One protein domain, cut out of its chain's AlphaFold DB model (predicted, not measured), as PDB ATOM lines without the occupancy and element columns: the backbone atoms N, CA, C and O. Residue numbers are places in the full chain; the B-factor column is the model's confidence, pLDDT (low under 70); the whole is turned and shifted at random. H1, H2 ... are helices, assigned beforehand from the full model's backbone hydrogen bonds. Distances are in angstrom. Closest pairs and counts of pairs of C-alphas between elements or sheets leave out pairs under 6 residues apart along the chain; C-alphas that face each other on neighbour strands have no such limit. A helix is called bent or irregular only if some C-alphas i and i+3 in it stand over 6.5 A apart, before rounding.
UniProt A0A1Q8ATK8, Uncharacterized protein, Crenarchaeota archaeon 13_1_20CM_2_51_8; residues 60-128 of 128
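This is residues 60 to 128 of the 128 residues of an uncharacterized protein of Crenarchaeota archaeon 13_1_20CM_2_51_8 (UniProt A0A1Q8ATK8). The model is an open arch of helices: a long bent helix, H2, makes the arch, with H1 turned off steeply at its beginning and H3 folding in under its far arm, H2b. The contacts are few, and the last residues, 123 to 128, stick out as a free tail. The printed part has 69 residues with three named helices, in the order H1, H2, H3, and no named strand; its class is all helix. The whole is loose, with a radius of gyration of the C-alphas of 15.1 A, and elongated, spanning 45 by 29 by 22 A.

H1, residues 61 to 69, comes first, and residues 62 to 67 of it stand free. A tight link of 3 residues joins it to H2, residues 73 to 96. By its hydrogen bonds H2 was assigned as one helix, but it is bent: C-alphas 85 and 88 are 7.2 A apart. Its arms are H2a, residues 73 to 85, and H2b, residues 88 to 96, whose lines stand at a shallow tilt of 34 degrees, only just short of steep. H1 and H2a are close but not clearly touching; their closest C-alphas, those of Leu 68 and Leu 76, are 7.9 A apart. They run opposite ways at a steep tilt of 61 degrees. A tight link of 4 residues leads on from H2b to H3, residues 101 to 113. H2b and H3 touch, about perpendicular at 83 degrees, and their closest C-alphas are those of Ile 92 and Tyr 107, 6.6 A apart. H3 touches H2b with residues 103 to 107 alone. H1 is apart from H2b and from H3, and H2a is apart from H3. In H1, H2a, H2b and H3 every O i to N i+4 pair is within hydrogen-bond range.

H1 begins at C-alpha 61, (47.090, -67.504, 30.586), and measures 12.1 A from first to last C-alpha. H2a begins at C-alpha 73, (51.525, -57.337, 15.771), and measures 18.5 A, and H2b measures 11.8 A. H3 also measures 18.5 A and ends at C-alpha 113, (58.440, -63.442, 40.934).

The two C-alphas farthest apart, those of Met 70 and Arg 128, are 47.3 A apart. The printed part has no cut, and no link between its helices is long. Residues 114 to 128, the last of them the chain's last residue, hold no named element. The mean pLDDT of the printed part is 88.4; residues 126 to 128 are under 70.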
ATOM      1  N   SER A  60      43.310 -65.684  33.095       89.94
ATOM      2  CA  SER A  60      44.003 -66.944  32.824       89.94
ATOM      3  C   SER A  60      44.995 -66.769  31.669       89.94
ATOM      4  O   SER A  60      44.735 -66.006  30.736       89.94
ATOM      5  N   ARG A  61      46.108 -67.517  31.690       87.88
ATOM      6  CA  ARG A  61      47.090 -67.504  30.586       87.88
ATOM      7  C   ARG A  61      46.449 -67.876  29.248       87.88
ATOM      8  O   ARG A  61      46.784 -67.281  28.233       87.88
ATOM      9  N   LYS A  62      45.500 -68.818  29.266       93.00
ATOM     10  CA  LYS A  62      44.743 -69.238  28.082       93.00
ATOM     11  C   LYS A  62      43.937 -68.075  27.504       93.00
ATOM     12  O   LYS A  62      44.115 -67.745  26.341       93.00
ATOM     13  N   THR A  63      43.128 -67.416  28.333       94.00
ATOM     14  CA  THR A  63      42.325 -66.255  27.914       94.00
ATOM     15  C   THR A  63      43.211 -65.130  27.389       94.00
ATOM     16  O   THR A  63      42.895 -64.530  26.368       94.00
ATOM     17  N   PHE A  64      44.339 -64.851  28.053       91.56
ATOM     18  CA  PHE A  64      45.279 -63.842  27.567       91.56
ATOM     19  C   PHE A  64      45.854 -64.213  26.199       91.56
ATOM     20  O   PHE A  64      45.847 -63.388  25.294       91.56
ATOM     21  N   GLY A  65      46.297 -65.462  26.031       92.38
ATOM     22  CA  GLY A  65      46.838 -65.960  24.767       92.38
ATOM     23  C   GLY A  65      45.825 -65.918  23.621       92.38
ATOM     24  O   GLY A  65      46.181 -65.515  22.521       92.38
ATOM     25  N   GLU A  66      44.563 -66.264  23.885       95.69
ATOM     26  CA  GLU A  66      43.469 -66.167  22.907       95.69
ATOM     27  C   GLU A  66      43.191 -64.714  22.497       95.69
ATOM     28  O   GLU A  66      42.957 -64.442  21.325       95.69
ATOM     29  N   ILE A  67      43.253 -63.761  23.433       94.00
ATOM     30  CA  ILE A  67      43.135 -62.335  23.098       94.00
ATOM     31  C   ILE A  67      44.308 -61.910  22.213       94.00
ATOM     32  O   ILE A  67      44.092 -61.297  21.171       94.00
ATOM     33  N   LEU A  68      45.540 -62.244  22.606       92.81
ATOM     34  CA  LEU A  68      46.741 -61.852  21.868       92.81
ATOM     35  C   LEU A  68      46.775 -62.427  20.447       92.81
ATOM     36  O   LEU A  68      47.215 -61.729  19.540       92.81
ATOM     37  N   SER A  69      46.283 -63.652  20.229       95.44
ATOM     38  CA  SER A  69      46.284 -64.288  18.903       95.44
ATOM     39  C   SER A  69      45.334 -63.634  17.895       95.44
ATOM     40  O   SER A  69      45.493 -63.829  16.691       95.44
ATOM     41  N   MET A  70      44.361 -62.847  18.365       96.06
ATOM     42  CA  MET A  70      43.417 -62.112  17.519       96.06
ATOM     43  C   MET A  70      43.874 -60.681  17.197       96.06
ATOM     44  O   MET A  70      43.245 -60.008  16.379       96.06
ATOM     45  N   VAL A  71      44.938 -60.187  17.837       96.44
ATOM     46  CA  VAL A  71      45.419 -58.811  17.668       96.44
ATOM     47  C   VAL A  71      46.631 -58.800  16.737       96.44
ATOM     48  O   VAL A  71      47.571 -59.567  16.910       96.44
ATOM     49  N   SER A  72      46.642 -57.895  15.756       96.38
ATOM     50  CA  SER A  72      47.795 -57.706  14.864       96.38
ATOM     51  C   SER A  72      49.056 -57.299  15.637       96.38
ATOM     52  O   SER A  72      48.959 -56.484  16.560       96.38
ATOM     53  N   GLU A  73      50.234 -57.716  15.173       95.00
ATOM     54  CA  GLU A  73      51.525 -57.337  15.771       95.00
ATOM     55  C   GLU A  73      51.729 -55.817  15.894       95.00
ATOM     56  O   GLU A  73      52.174 -55.345  16.936       95.00
ATOM     57  N   ASP A  74      51.343 -55.026  14.883       96.81
ATOM     58  CA  ASP A  74      51.456 -53.556  14.927       96.81
ATOM     59  C   ASP A  74      50.622 -52.946  16.068       96.81
ATOM     60  O   ASP A  74      51.100 -52.106  16.836       96.81
ATOM     61  N   SER A  75      49.384 -53.420  16.236       96.38
ATOM     62  CA  SER A  75      48.523 -52.993  17.344       96.38
ATOM     63  C   SER A  75      49.098 -53.409  18.703       96.38
ATOM     64  O   SER A  75      49.058 -52.615  19.644       96.38
ATOM     65  N   LEU A  76      49.680 -54.611  18.803       94.44
ATOM     66  CA  LEU A  76      50.363 -55.067  20.018       94.44
ATOM     67  C   LEU A  76      51.580 -54.194  20.343       94.44
ATOM     68  O   LEU A  76      51.739 -53.779  21.490       94.44
ATOM     69  N   ALA A  77      52.400 -53.851  19.348       94.75
ATOM     70  CA  ALA A  77      53.561 -52.983  19.527       94.75
ATOM     71  C   ALA A  77      53.148 -51.583  20.010       94.75
ATOM     72  O   ALA A  77      53.706 -51.066  20.982       94.75
ATOM     73  N   LYS A  78      52.118 -50.990  19.393       96.00
ATOM     74  CA  LYS A  78      51.560 -49.692  19.810       96.00
ATOM     75  C   LYS A  78      51.026 -49.735  21.240       96.00
ATOM     76  O   LYS A  78      51.333 -48.840  22.030       96.00
ATOM     77  N   ALA A  79      50.272 -50.779  21.587       92.44
ATOM     78  CA  ALA A  79      49.763 -50.979  22.940       92.44
ATOM     79  C   ALA A  79      50.903 -51.141  23.958       92.44
ATOM     80  O   ALA A  79      50.868 -50.516  25.017       92.44
ATOM     81  N   GLY A  80      51.942 -51.907  23.619       91.56
ATOM     82  CA  GLY A  80      53.127 -52.102  24.453       91.56
ATOM     83  C   GLY A  80      53.883 -50.799  24.721       91.56
ATOM     84  O   GLY A  80      54.186 -50.493  25.873       91.56
ATOM     85  N   VAL A  81      54.120 -49.980  23.690       93.88
ATOM     86  CA  VAL A  81      54.758 -48.659  23.845       93.88
ATOM     87  C   VAL A  81      53.905 -47.732  24.711       93.88
ATOM     88  O   VAL A  81      54.440 -47.035  25.573       93.88
ATOM     89  N   ALA A  82      52.585 -47.716  24.509       92.69
ATOM     90  CA  ALA A  82      51.680 -46.905  25.317       92.69
ATOM     91  C   ALA A  82      51.689 -47.343  26.793       92.69
ATOM     92  O   ALA A  82      51.840 -46.501  27.679       92.69
ATOM     93  N   ALA A  83      51.595 -48.649  27.056       88.56
ATOM     94  CA  ALA A  83      51.613 -49.209  28.404       88.56
ATOM     95  C   ALA A  83      52.963 -48.988  29.105       88.56
ATOM     96  O   ALA A  83      53.002 -48.557  30.259       88.56
ATOM     97  N   GLY A  84      54.075 -49.217  28.400       88.38
ATOM     98  CA  GLY A  84      55.432 -49.088  28.935       88.38
ATOM     99  C   GLY A  84      55.812 -47.664  29.349       88.38
ATOM    100  O   GLY A  84      56.685 -47.490  30.195       88.38
ATOM    101  N   ARG A  85      55.137 -46.637  28.814       89.00
ATOM    102  CA  ARG A  85      55.394 -45.230  29.172       89.00
ATOM    103  C   ARG A  85      54.915 -44.852  30.571       89.00
ATOM    104  O   ARG A  85      55.532 -43.994  31.195       89.00
ATOM    105  N   SER A  86      53.814 -45.430  31.048       86.31
ATOM    106  CA  SER A  86      53.149 -44.966  32.274       86.31
ATOM    107  C   SER A  86      52.951 -46.057  33.321       86.31
ATOM    108  O   SER A  86      53.107 -45.775  34.509       86.31
ATOM    109  N   ALA A  87      52.660 -47.299  32.922       87.38
ATOM    110  CA  ALA A  87      52.338 -48.363  33.870       87.38
ATOM    111  C   ALA A  87      53.527 -48.749  34.775       87.38
ATOM    112  O   ALA A  87      53.331 -48.797  35.994       87.38
ATOM    113  N   PRO A  88      54.764 -48.936  34.258       90.06
ATOM    114  CA  PRO A  88      55.928 -49.196  35.106       90.06
ATOM    115  C   PRO A  88      56.195 -48.062  36.100       90.06
ATOM    116  O   PRO A  88      56.376 -48.307  37.290       90.06
ATOM    117  N   VAL A  89      56.147 -46.810  35.630       90.81
ATOM    118  CA  VAL A  89      56.386 -45.614  36.455       90.81
ATOM    119  C   VAL A  89      55.368 -45.524  37.589       90.81
ATOM    120  O   VAL A  89      55.748 -45.308  38.739       90.81
ATOM    121  N   ALA A  90      54.084 -45.732  37.288       89.38
ATOM    122  CA  ALA A  90      53.014 -45.694  38.278       89.38
ATOM    123  C   ALA A  90      53.175 -46.786  39.346       89.38
ATOM    124  O   ALA A  90      53.017 -46.508  40.537       89.38
ATOM    125  N   LEU A  91      53.528 -48.015  38.949       89.94
ATOM    126  CA  LEU A  91      53.714 -49.103  39.908       89.94
ATOM    127  C   LEU A  91      54.967 -48.893  40.767       89.94
ATOM    128  O   LEU A  91      54.902 -49.054  41.987       89.94
ATOM    129  N   ILE A  92      56.070 -48.453  40.153       93.75
ATOM    130  CA  ILE A  92      57.309 -48.135  40.866       93.75
ATOM    131  C   ILE A  92      57.067 -47.019  41.891       93.75
ATOM    132  O   ILE A  92      57.425 -47.153  43.062       93.75
ATOM    133  N   ALA A  93      56.397 -45.939  41.489       90.31
ATOM    134  CA  ALA A  93      56.049 -44.848  42.393       90.31
ATOM    135  C   ALA A  93      55.112 -45.311  43.524       90.31
ATOM    136  O   ALA A  93      55.308 -44.929  44.675       90.31
ATOM    137  N   SER A  94      54.139 -46.182  43.235       89.38
ATOM    138  CA  SER A  94      53.212 -46.730  44.237       89.38
ATOM    139  C   SER A  94      53.909 -47.584  45.306       89.38
ATOM    140  O   SER A  94      53.503 -47.548  46.475       89.38
ATOM    141  N   LYS A  95      54.944 -48.350  44.925       92.62
ATOM    142  CA  LYS A  95      55.676 -49.246  45.836       92.62
ATOM    143  C   LYS A  95      56.848 -48.566  46.546       92.62
ATOM    144  O   LYS A  95      56.969 -48.709  47.761       92.62
ATOM    145  N   TRP A  96      57.676 -47.808  45.829       94.19
ATOM    146  CA  TRP A  96      58.924 -47.238  46.362       94.19
ATOM    147  C   TRP A  96      58.928 -45.708  46.487       94.19
ATOM    148  O   TRP A  96      59.876 -45.151  47.041       94.19
ATOM    149  N   GLY A  97      57.911 -45.008  45.977       92.62
ATOM    150  CA  GLY A  97      57.793 -43.544  46.060       92.62
ATOM    151  C   GLY A  97      58.748 -42.753  45.158       92.62
ATOM    152  O   GLY A  97      58.638 -41.534  45.077       92.62
ATOM    153  N   LYS A  98      59.684 -43.418  44.472       93.69
ATOM    154  CA  LYS A  98      60.662 -42.804  43.565       93.69
ATOM    155  C   LYS A  98      61.064 -43.772  42.462       93.69
ATOM    156  O   LYS A  98      61.060 -44.979  42.678       93.69
ATOM    157  N   VAL A  99      61.459 -43.223  41.314       94.56
ATOM    158  CA  VAL A  99      61.976 -43.987  40.174       94.56
ATOM    159  C   VAL A  99      63.488 -43.802  40.097       94.56
ATOM    160  O   VAL A  99      63.979 -42.713  39.808       94.56
ATOM    161  N   THR A 100      64.230 -44.866  40.384       95.81
ATOM    162  CA  THR A 100      65.688 -44.972  40.243       95.81
ATOM    163  C   THR A 100      66.051 -46.283  39.541       95.81
ATOM    164  O   THR A 100      65.214 -47.178  39.435       95.81
ATOM    165  N   VAL A 101      67.306 -46.431  39.097       93.56
ATOM    166  CA  VAL A 101      67.803 -47.683  38.488       93.56
ATOM    167  C   VAL A 101      67.504 -48.890  39.382       93.56
ATOM    168  O   VAL A 101      66.898 -49.853  38.924       93.56
ATOM    169  N   ASN A 102      67.812 -48.797  40.679       93.62
ATOM    170  CA  ASN A 102      67.550 -49.889  41.618       93.62
ATOM    171  C   ASN A 102      66.057 -50.232  41.701       93.62
ATOM    172  O   ASN A 102      65.704 -51.398  41.631       93.62
ATOM    173  N   THR A 103      65.159 -49.244  41.795       94.94
ATOM    174  CA  THR A 103      63.715 -49.541  41.877       94.94
ATOM    175  C   THR A 103      63.148 -50.098  40.568       94.94
ATOM    176  O   THR A 103      62.142 -50.794  40.590       94.94
ATOM    177  N   VAL A 104      63.779 -49.797  39.426       93.56
ATOM    178  CA  VAL A 104      63.426 -50.413  38.137       93.56
ATOM    179  C   VAL A 104      63.838 -51.884  38.117       93.56
ATOM    180  O   VAL A 104      63.047 -52.721  37.696       93.56
ATOM    181  N   ILE A 105      65.036 -52.210  38.609       92.19
ATOM    182  CA  ILE A 105      65.500 -53.600  38.731       92.19
ATOM    183  C   ILE A 105      64.574 -54.384  39.672       92.19
ATOM    184  O   ILE A 105      64.054 -55.427  39.286       92.19
ATOM    185  N   GLU A 106      64.266 -53.836  40.851       91.94
ATOM    186  CA  GLU A 106      63.316 -54.435  41.804       91.94
ATOM    187  C   GLU A 106      61.923 -54.649  41.186       91.94
ATOM    188  O   GLU A 106      61.292 -55.679  41.402       91.94
ATOM    189  N   TYR A 107      61.452 -53.720  40.351       91.81
ATOM    190  CA  TYR A 107      60.204 -53.893  39.607       91.81
ATOM    191  C   TYR A 107      60.257 -55.055  38.608       91.81
ATOM    192  O   TYR A 107      59.298 -55.819  38.512       91.81
ATOM    193  N   ILE A 108      61.365 -55.223  37.884       91.19
ATOM    194  CA  ILE A 108      61.550 -56.362  36.973       91.19
ATOM    195  C   ILE A 108      61.544 -57.678  37.763       91.19
ATOM    196  O   ILE A 108      60.885 -58.634  37.345       91.19
ATOM    197  N   HIS A 109      62.204 -57.723  38.924       89.31
ATOM    198  CA  HIS A 109      62.139 -58.886  39.811       89.31
ATOM    199  C   HIS A 109      60.712 -59.174  40.273       89.31
ATOM    200  O   HIS A 109      60.279 -60.322  40.191       89.31
ATOM    201  N   ASP A 110      59.962 -58.157  40.708       89.81
ATOM    202  CA  ASP A 110      58.572 -58.324  41.140       89.81
ATOM    203  C   ASP A 110      57.686 -58.894  40.019       89.81
ATOM    204  O   ASP A 110      56.854 -59.772  40.257       89.81
ATOM    205  N   LEU A 111      57.861 -58.418  38.782       88.38
ATOM    206  CA  LEU A 111      57.121 -58.931  37.626       88.38
ATOM    207  C   LEU A 111      57.439 -60.404  37.338       88.38
ATOM    208  O   LEU A 111      56.538 -61.168  36.985       88.38
ATOM    209  N   SER A 112      58.694 -60.817  37.501       87.75
ATOM    210  CA  SER A 112      59.067 -62.224  37.349       87.75
ATOM    211  C   SER A 112      58.499 -63.071  38.490       87.75
ATOM    212  O   SER A 112      57.775 -64.035  38.241       87.75
ATOM    213  N   ALA A 113      58.752 -62.666  39.737       85.38
ATOM    214  CA  ALA A 113      58.440 -63.442  40.934       85.38
ATOM    215  C   ALA A 113      56.936 -63.535  41.231       85.38
ATOM    216  O   ALA A 113      56.461 -64.586  41.652       85.38
ATOM    217  N   TYR A 114      56.184 -62.454  41.010       84.12
ATOM    218  CA  TYR A 114      54.776 -62.374  41.409       84.12
ATOM    219  C   TYR A 114      53.804 -62.316  40.227       84.12
ATOM    220  O   TYR A 114      52.685 -62.822  40.335       84.12
ATOM    221  N   ALA A 115      54.191 -61.720  39.091       79.31
ATOM    222  CA  ALA A 115      53.316 -61.640  37.913       79.31
ATOM    223  C   ALA A 115      53.500 -62.812  36.933       79.31
ATOM    224  O   ALA A 115      52.646 -63.009  36.068       79.31
ATOM    225  N   ASN A 116      54.557 -63.621  37.092       79.00
ATOM    226  CA  ASN A 116      54.862 -64.783  36.251       79.00
ATOM    227  C   ASN A 116      54.881 -64.465  34.740       79.00
ATOM    228  O   ASN A 116      54.458 -65.289  33.922       79.00
ATOM    229  N   LEU A 117      55.324 -63.260  34.369       75.94
ATOM    230  CA  LEU A 117      55.354 -62.814  32.971       75.94
ATOM    231  C   LEU A 117      56.568 -63.347  32.205       75.94
ATOM    232  O   LEU A 117      56.488 -63.541  30.995       75.94
ATOM    233  N   PHE A 118      57.684 -63.561  32.898       83.75
ATOM    234  CA  PHE A 118      58.954 -63.998  32.325       83.75
ATOM    235  C   PHE A 118      59.838 -64.635  33.399       83.75
ATOM    236  O   PHE A 118      59.661 -64.393  34.598       83.75
ATOM    237  N   GLU A 119      60.815 -65.422  32.958       83.81
ATOM    238  CA  GLU A 119      61.911 -65.893  33.802       83.81
ATOM    239  C   GLU A 119      62.995 -64.818  33.901       83.81
ATOM    240  O   GLU A 119      63.285 -64.121  32.926       83.81
ATOM    241  N   TYR A 120      63.586 -64.677  35.083       83.06
ATOM    242  CA  TYR A 120      64.598 -63.670  35.368       83.06
ATOM    243  C   TYR A 120      65.903 -64.327  35.825       83.06
ATOM    244  O   TYR A 120      65.894 -65.184  36.708       83.06
ATOM    245  N   TYR A 121      67.022 -63.865  35.262       81.56
ATOM    246  CA  TYR A 121      68.377 -64.288  35.611       81.56
ATOM    247  C   TYR A 121      69.273 -63.049  35.741       81.56
ATOM    248  O   TYR A 121      69.270 -62.194  34.856       81.56
ATOM    249  N   GLU A 122      70.053 -62.962  36.820       80.12
ATOM    250  CA  GLU A 122      71.033 -61.893  37.050       80.12
ATOM    251  C   GLU A 122      72.439 -62.483  37.075       80.12
ATOM    252  O   GLU A 122      72.665 -63.537  37.671       80.12
ATOM    253  N   LYS A 123      73.392 -61.799  36.441       79.88
ATOM    254  CA  LYS A 123      74.811 -62.131  36.530       79.88
ATOM    255  C   LYS A 123      75.575 -60.879  36.938       79.88
ATOM    256  O   LYS A 123      75.648 -59.926  36.167       79.88
ATOM    257  N   ASN A 124      76.176 -60.906  38.121       75.69
ATOM    258  CA  ASN A 124      77.076 -59.849  38.559       75.69
ATOM    259  C   ASN A 124      78.429 -60.026  37.866       75.69
ATOM    260  O   ASN A 124      79.159 -60.969  38.156       75.69
ATOM    261  N   GLU A 125      78.799 -59.112  36.968       71.94
ATOM    262  CA  GLU A 125      80.114 -59.153  36.301       71.94
ATOM    263  C   GLU A 125      81.297 -58.942  37.267       71.94
ATOM    264  O   GLU A 125      82.440 -59.223  36.914       71.94
ATOM    265  N   ASN A 126      81.024 -58.501  38.501       65.56
ATOM    266  CA  ASN A 126      82.024 -58.240  39.538       65.56
ATOM    267  C   ASN A 126      82.186 -59.374  40.569       65.56
ATOM    268  O   ASN A 126      83.041 -59.264  41.446       65.56
ATOM    269  N   GLU A 127      81.398 -60.449  40.487       51.50
ATOM    270  CA  GLU A 127      81.592 -61.641  41.319       51.50
ATOM    271  C   GLU A 127      82.467 -62.637  40.545       51.50
ATOM    272  O   GLU A 127      82.039 -63.224  39.552       51.50
ATOM    273  N   ARG A 128      83.738 -62.739  40.960       41.59
ATOM    274  CA  ARG A 128      84.698 -63.741  40.476       41.59
ATOM    275  C   ARG A 128      84.402 -65.116  41.054       41.59
ATOM    276  O   ARG A 128      84.169 -65.177  42.280       41.59
TER     277      ARG A 128